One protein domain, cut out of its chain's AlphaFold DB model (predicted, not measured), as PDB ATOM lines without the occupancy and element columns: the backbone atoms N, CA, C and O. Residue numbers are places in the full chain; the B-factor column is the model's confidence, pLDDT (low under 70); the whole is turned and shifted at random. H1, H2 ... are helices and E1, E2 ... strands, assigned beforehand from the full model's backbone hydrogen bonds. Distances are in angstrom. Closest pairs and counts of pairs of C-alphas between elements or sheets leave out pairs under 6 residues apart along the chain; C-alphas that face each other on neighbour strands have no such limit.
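Overview. This is residues 2 to 56 of the 268 residues of the protein "Lactamase_B domain-containing protein" of Eucalyptus grandis (UniProt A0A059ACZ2). A small two-stranded hairpin, E1 and E2, sits at one end of the domain, the helix H1 stands in the middle, and the short helix H2 crosses H1 nearly at a right angle at the other end. A long loop, residues 35 to 48, joins the two helices. The printed part has 55 residues, with two named strands and then two named helices in the order E1, E2, H1, H2; the sheet order is E1 - E2, antiparallel. The class is mixed, helices and strands, with under half of the residues in named elements. The whole is compact, with a radius of gyration of the C-alphas of 10.8 A, and spans 32 by 23 by 22 A.

Arrangement. E1, residues 6 to 9, and E2, residues 12 to 15, form a hairpin of antiparallel strands, with 134 degrees between their directions. N 7 and O 14 are within hydrogen-bond range at 2.9 A, as are N 12 and O 9 at 2.9 A. E1 and H1, residues 22 to 34, are apart, but only just, their closest C-alphas being 8.2 A apart. H1 and H2, residues 49 to 54, touch, and their closest C-alphas, those of Gln 30 and Ala 52, are 5.5 A apart. Their lines are about perpendicular, at 81 degrees. H2 is apart from E1 and from E2. In H1 and H2 every O i to N i+4 pair is within hydrogen-bond range.

Along the chain. E1 begins at C-alpha 6 (330.748, 107.744, 143.763) and is 9.6 A long; E2 is 9.9 A long. H1 begins at C-alpha 22 (339.189, 98.899, 133.333) and is 18.3 A long. H2, 8.9 A long, ends at C-alpha 54 (345.276, 111.753, 128.211).

Size, cuts and confidence. The two C-alphas farthest apart, those of Asp 10 and Glu 54, are 32.4 A apart. The printed part has no cut. The link from H1 to H2 is long, with 14 residues. The mean pLDDT of the printed part is 87.8, and no printed residue is under 70.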
ATOM      1  N   ALA A   2     331.227 109.809 137.000       84.00
ATOM      2  CA  ALA A   2     331.241 108.425 137.526       84.00
ATOM      3  C   ALA A   2     330.214 108.073 138.649       84.00
ATOM      4  O   ALA A   2     330.610 107.572 139.705       84.00
ATOM      5  N   PRO A   3     328.896 108.291 138.439       83.38
ATOM      6  CA  PRO A   3     327.854 108.047 139.453       83.38
ATOM      7  C   PRO A   3     327.686 106.575 139.875       83.38
ATOM      8  O   PRO A   3     327.017 106.292 140.860       83.38
ATOM      9  N   GLN A   4     328.269 105.633 139.132       84.56
ATOM     10  CA  GLN A   4     328.281 104.206 139.461       84.56
ATOM     11  C   GLN A   4     329.327 103.828 140.530       84.56
ATOM     12  O   GLN A   4     329.274 102.728 141.074       84.56
ATOM     13  N   ILE A   5     330.280 104.724 140.813       82.88
ATOM     14  CA  ILE A   5     331.379 104.524 141.776       82.88
ATOM     15  C   ILE A   5     331.222 105.457 142.976       82.88
ATOM     16  O   ILE A   5     331.401 105.031 144.118       82.88
ATOM     17  N   PHE A   6     330.867 106.721 142.726       86.62
ATOM     18  CA  PHE A   6     330.748 107.744 143.763       86.62
ATOM     19  C   PHE A   6     329.295 108.129 144.016       86.62
ATOM     20  O   PHE A   6     328.513 108.312 143.081       86.62
ATOM     21  N   THR A   7     328.967 108.318 145.289       85.00
ATOM     22  CA  THR A   7     327.692 108.871 145.754       85.00
ATOM     23  C   THR A   7     327.942 110.028 146.724       85.00
ATOM     24  O   THR A   7     329.093 110.363 147.010       85.00
ATOM     25  N   ARG A   8     326.873 110.649 147.228       79.06
ATOM     26  CA  ARG A   8     326.940 111.677 148.272       79.06
ATOM     27  C   ARG A   8     326.483 111.084 149.607       79.06
ATOM     28  O   ARG A   8     325.397 110.513 149.664       79.06
ATOM     29  N   VAL A   9     327.304 111.207 150.650       74.62
ATOM     30  CA  VAL A   9     326.989 110.828 152.041       74.62
ATOM     31  C   VAL A   9     327.366 112.010 152.925       74.62
ATOM     32  O   VAL A   9     328.491 112.491 152.825       74.62
ATOM     33  N   ASP A  10     326.424 112.504 153.732       73.25
ATOM     34  CA  ASP A  10     326.616 113.648 154.638       73.25
ATOM     35  C   ASP A  10     327.294 114.854 153.962       73.25
ATOM     36  O   ASP A  10     328.285 115.396 154.442       73.25
ATOM     37  N   GLU A  11     326.774 115.243 152.792       71.12
ATOM     38  CA  GLU A  11     327.289 116.330 151.943       71.12
ATOM     39  C   GLU A  11     328.666 116.100 151.293       71.12
ATOM     40  O   GLU A  11     329.079 116.896 150.449       71.12
ATOM     41  N   MET A  12     329.344 114.991 151.587       71.31
ATOM     42  CA  MET A  12     330.650 114.646 151.024       71.31
ATOM     43  C   MET A  12     330.541 113.632 149.884       71.31
ATOM     44  O   MET A  12     329.597 112.847 149.797       71.31
ATOM     45  N   SER A  13     331.542 113.629 148.997       76.38
ATOM     46  CA  SER A  13     331.698 112.552 148.014       76.38
ATOM     47  C   SER A  13     332.204 111.295 148.714       76.38
ATOM     48  O   SER A  13     333.241 111.330 149.369       76.38
ATOM     49  N   ALA A  14     331.498 110.182 148.543       78.69
ATOM     50  CA  ALA A  14     331.850 108.895 149.125       78.69
ATOM     51  C   ALA A  14     332.000 107.832 148.035       78.69
ATOM     52  O   ALA A  14     331.247 107.806 147.057       78.69
ATOM     53  N   VAL A  15     332.959 106.923 148.222       84.50
ATOM     54  CA  VAL A  15     333.077 105.726 147.385       84.50
ATOM     55  C   VAL A  15     331.964 104.759 147.782       84.50
ATOM     56  O   VAL A  15     332.010 104.166 148.854       84.50
ATOM     57  N   PHE A  16     330.962 104.604 146.917       84.88
ATOM     58  CA  PHE A  16     329.875 103.638 147.103       84.88
ATOM     59  C   PHE A  16     330.303 102.225 146.684       84.88
ATOM     60  O   PHE A  16     329.938 101.239 147.319       84.88
ATOM     61  N   LYS A  17     331.097 102.133 145.612       89.94
ATOM     62  CA  LYS A  17     331.577 100.878 145.025       89.94
ATOM     63  C   LYS A  17     332.977 101.092 144.452       89.94
ATOM     64  O   LYS A  17     333.206 102.072 143.751       89.94
ATOM     65  N   GLN A  18     333.905 100.169 144.704       90.12
ATOM     66  CA  GLN A  18     335.204 100.164 144.017       90.12
ATOM     67  C   GLN A  18     335.032  99.770 142.535       90.12
ATOM     68  O   GLN A  18     334.198  98.909 142.239       90.12
ATOM     69  N   PRO A  19     335.800 100.359 141.598       90.50
ATOM     70  CA  PRO A  19     335.701 100.019 140.181       90.50
ATOM     71  C   PRO A  19     336.053  98.543 139.940       90.50
ATOM     72  O   PRO A  19     337.091  98.068 140.402       90.50
ATOM     73  N   ALA A  20     335.192  97.827 139.216       91.81
ATOM     74  CA  ALA A  20     335.300  96.384 138.991       91.81
ATOM     75  C   ALA A  20     336.085  96.013 137.722       91.81
ATOM     76  O   ALA A  20     336.611  94.905 137.621       91.81
ATOM     77  N   ASP A  21     336.182  96.932 136.761       92.88
ATOM     78  CA  ASP A  21     336.850  96.719 135.478       92.88
ATOM     79  C   ASP A  21     337.671  97.946 135.041       92.88
ATOM     80  O   ASP A  21     337.761  98.962 135.738       92.88
ATOM     81  N   LYS A  22     338.328  97.839 133.877       92.62
ATOM     82  CA  LYS A  22     339.189  98.899 133.333       92.62
ATOM     83  C   LYS A  22     338.414 100.168 132.969       92.62
ATOM     84  O   LYS A  22     338.972 101.257 133.084       92.62
ATOM     85  N   GLU A  23     337.165 100.044 132.533       92.50
ATOM     86  CA  GLU A  23     336.341 101.179 132.122       92.50
ATOM     87  C   GLU A  23     335.836 101.947 133.348       92.50
ATOM     88  O   GLU A  23     335.984 103.169 133.430       92.50
ATOM     89  N   GLU A  24     335.313 101.233 134.347       93.62
ATOM     90  CA  GLU A  24     334.966 101.797 135.648       93.62
ATOM     91  C   GLU A  24     336.193 102.457 136.291       93.62
ATOM     92  O   GLU A  24     336.096 103.577 136.796       93.62
ATOM     93  N   ARG A  25     337.372 101.825 136.211       93.75
ATOM     94  CA  ARG A  25     338.621 102.389 136.737       93.75
ATOM     95  C   ARG A  25     339.031 103.673 136.019       93.75
ATOM     96  O   ARG A  25     339.404 104.637 136.685       93.75
ATOM     97  N   LEU A  26     338.916 103.727 134.693       93.94
ATOM     98  CA  LEU A  26     339.183 104.944 133.926       93.94
ATOM     99  C   LEU A  26     338.236 106.079 134.338       93.94
ATOM    100  O   LEU A  26     338.699 107.178 134.643       93.94
ATOM    101  N   LYS A  27     336.929 105.801 134.432       93.50
ATOM    102  CA  LYS A  27     335.922 106.777 134.886       93.50
ATOM    103  C   LYS A  27     336.191 107.255 136.317       93.50
ATOM    104  O   LYS A  27     336.024 108.442 136.602       93.50
ATOM    105  N   ALA A  28     336.647 106.365 137.204       93.50
ATOM    106  CA  ALA A  28     337.050 106.721 138.563       93.50
ATOM    107  C   ALA A  28     338.232 107.701 138.571       93.50
ATOM    108  O   ALA A  28     338.193 108.717 139.262       93.50
ATOM    109  N   LEU A  29     339.265 107.425 137.770       94.69
ATOM    110  CA  LEU A  29     340.455 108.272 137.665       94.69
ATOM    111  C   LEU A  29     340.151 109.624 136.998       94.69
ATOM    112  O   LEU A  29     340.684 110.646 137.418       94.69
ATOM    113  N   GLN A  30     339.253 109.665 136.011       95.56
ATOM    114  CA  GLN A  30     338.760 110.920 135.430       95.56
ATOM    115  C   GLN A  30     338.018 111.778 136.470       95.56
ATOM    116  O   GLN A  30     338.212 112.997 136.525       95.56
ATOM    117  N   ALA A  31     337.193 111.151 137.317       93.38
ATOM    118  CA  ALA A  31     336.520 111.833 138.420       93.38
ATOM    119  C   ALA A  31     337.514 112.325 139.485       93.38
ATOM    120  O   ALA A  31     337.361 113.440 139.968       93.38
ATOM    121  N   LEU A  32     338.556 111.543 139.791       93.12
ATOM    122  CA  LEU A  32     339.654 111.946 140.676       93.12
ATOM    123  C   LEU A  32     340.361 113.202 140.151       93.12
ATOM    124  O   LEU A  32     340.504 114.172 140.886       93.12
ATOM    125  N   ILE A  33     340.747 113.224 138.870       93.38
ATOM    126  CA  ILE A  33     341.427 114.373 138.241       93.38
ATOM    127  C   ILE A  33     340.564 115.641 138.290       93.38
ATOM    128  O   ILE A  33     341.082 116.750 138.464       93.38
ATOM    129  N   SER A  34     339.255 115.467 138.118       94.00
ATOM    130  CA  SER A  34     338.291 116.565 138.084       94.00
ATOM    131  C   SER A  34     337.763 116.946 139.463       94.00
ATOM    132  O   SER A  34     337.047 117.928 139.560       94.00
ATOM    133  N   CYS A  35     338.101 116.212 140.527       91.00
ATOM    134  CA  CYS A  35     337.652 116.539 141.873       91.00
ATOM    135  C   CYS A  35     338.293 117.870 142.311       91.00
ATOM    136  O   CYS A  35     339.523 117.935 142.414       91.00
ATOM    137  N   PRO A  36     337.501 118.927 142.570       88.12
ATOM    138  CA  PRO A  36     338.050 120.247 142.873       88.12
ATOM    139  C   PRO A  36     338.834 120.225 144.190       88.12
ATOM    140  O   PRO A  36     339.941 120.748 144.249       88.12
ATOM    141  N   THR A  37     338.305 119.512 145.186       85.81
ATOM    142  CA  THR A  37     338.800 119.441 146.567       85.81
ATOM    143  C   THR A  37     339.705 118.254 146.860       85.81
ATOM    144  O   THR A  37     340.059 118.007 148.011       85.81
ATOM    145  N   SER A  38     340.057 117.463 145.840       83.62
ATOM    146  CA  SER A  38     340.815 116.211 146.004       83.62
ATOM    147  C   SER A  38     340.198 115.231 147.023       83.62
ATOM    148  O   SER A  38     340.891 114.377 147.572       83.62
ATOM    149  N   SER A  39     338.884 115.323 147.268       82.69
ATOM    150  CA  SER A  39     338.145 114.434 148.180       82.69
ATOM    151  C   SER A  39     338.056 112.997 147.665       82.69
ATOM    152  O   SER A  39     337.840 112.070 148.436       82.69
ATOM    153  N   ILE A  40     338.226 112.805 146.358       82.38
ATOM    154  CA  ILE A  40     338.394 111.493 145.742       82.38
ATOM    155  C   ILE A  40     339.890 111.283 145.530       82.38
ATOM    156  O   ILE A  40     340.511 112.024 144.772       82.38
ATOM    157  N   HIS A  41     340.460 110.258 146.156       83.50
ATOM    158  CA  HIS A  41     341.871 109.910 146.010       83.50
ATOM    159  C   HIS A  41     342.084 108.393 146.065       83.50
ATOM    160  O   HIS A  41     341.217 107.628 146.484       83.50
ATOM    161  N   THR A  42     343.259 107.947 145.630       83.81
ATOM    162  CA  THR A  42     343.712 106.563 145.794       83.81
ATOM    163  C   THR A  42     344.581 106.445 147.045       83.81
ATOM    164  O   THR A  42     345.233 107.407 147.441       83.81
ATOM    165  N   GLU A  43     344.619 105.272 147.685       83.81
ATOM    166  CA  GLU A  43     345.486 105.042 148.860       83.81
ATOM    167  C   GLU A  43     346.980 105.144 148.517       83.81
ATOM    168  O   GLU A  43     347.802 105.546 149.337       83.81
ATOM    169  N   LYS A  44     347.334 104.763 147.285       85.44
ATOM    170  CA  LYS A  44     348.682 104.864 146.719       85.44
ATOM    171  C   LYS A  44     348.609 105.583 145.374       85.44
ATOM    172  O   LYS A  44     347.594 105.425 144.688       85.44
ATOM    173  N   PRO A  45     349.653 106.321 144.956       84.56
ATOM    174  CA  PRO A  45     349.698 106.923 143.627       84.56
ATOM    175  C   PRO A  45     349.397 105.883 142.544       84.56
ATOM    176  O   PRO A  45     350.051 104.842 142.488       84.56
ATOM    177  N   ALA A  46     348.385 106.145 141.717       86.25
ATOM    178  CA  ALA A  46     347.950 105.247 140.653       86.25
ATOM    179  C   ALA A  46     348.727 105.560 139.361       86.25
ATOM    180  O   ALA A  46     348.495 106.618 138.778       86.25
ATOM    181  N   PRO A  47     349.642 104.692 138.881       86.62
ATOM    182  CA  PRO A  47     350.450 104.989 137.692       86.62
ATOM    183  C   PRO A  47     349.608 105.218 136.430       86.62
ATOM    184  O   PRO A  47     349.970 105.996 135.550       86.62
ATOM    185  N   ASP A  48     348.447 104.571 136.360       91.31
ATOM    186  CA  ASP A  48     347.490 104.663 135.265       91.31
ATOM    187  C   ASP A  48     346.619 105.930 135.296       91.31
ATOM    188  O   ASP A  48     345.879 106.179 134.346       91.31
ATOM    189  N   VAL A  49     346.766 106.804 136.303       91.81
ATOM    190  CA  VAL A  49     346.163 108.151 136.278       91.81
ATOM    191  C   VAL A  49     346.639 108.958 135.067       91.81
ATOM    192  O   VAL A  49     345.893 109.768 134.520       91.81
ATOM    193  N   LEU A  50     347.862 108.692 134.591       91.88
ATOM    194  CA  LEU A  50     348.400 109.303 133.380       91.88
ATOM    195  C   LEU A  50     347.563 108.959 132.145       91.88
ATOM    196  O   LEU A  50     347.414 109.817 131.285       91.88
ATOM    197  N   VAL A  51     346.972 107.761 132.078       93.19
ATOM    198  CA  VAL A  51     346.064 107.379 130.988       93.19
ATOM    199  C   VAL A  51     344.788 108.213 131.055       93.19
ATOM    200  O   VAL A  51     344.364 108.757 130.042       93.19
ATOM    201  N   ALA A  52     344.212 108.388 132.248       94.56
ATOM    202  CA  ALA A  52     343.020 109.215 132.430       94.56
ATOM    203  C   ALA A  52     343.271 110.681 132.043       94.56
ATOM    204  O   ALA A  52     342.451 111.295 131.364       94.56
ATOM    205  N   HIS A  53     344.435 111.225 132.393       94.62
ATOM    206  CA  HIS A  53     344.850 112.557 131.967       94.62
ATOM    207  C   HIS A  53     344.867 112.740 130.440       94.62
ATOM    208  O   HIS A  53     344.527 113.822 129.965       94.62
ATOM    209  N   GLU A  54     345.237 111.704 129.679       95.06
ATOM    210  CA  GLU A  54     345.276 111.753 128.211       95.06
ATOM    211  C   GLU A  54     343.893 111.742 127.555       95.06
ATOM    212  O   GLU A  54     343.794 112.068 126.374       95.06
ATOM    213  N   THR A  55     342.838 111.409 128.308       96.38
ATOM    214  CA  THR A  55     341.458 111.386 127.798       96.38
ATOM    215  C   THR A  55     340.776 112.751 127.791       96.38
ATOM    216  O   THR A  55     339.698 112.876 127.221       96.38
ATOM    217  N   PHE A  56     341.367 113.763 128.434       97.62
ATOM    218  CA  PHE A  56     340.788 115.102 128.494       97.62
ATOM    219  C   PHE A  56     341.233 115.994 127.317       97.62
ATOM    220  O   PHE A  56     342.402 115.930 126.923       97.62
TER     221      PHE A  56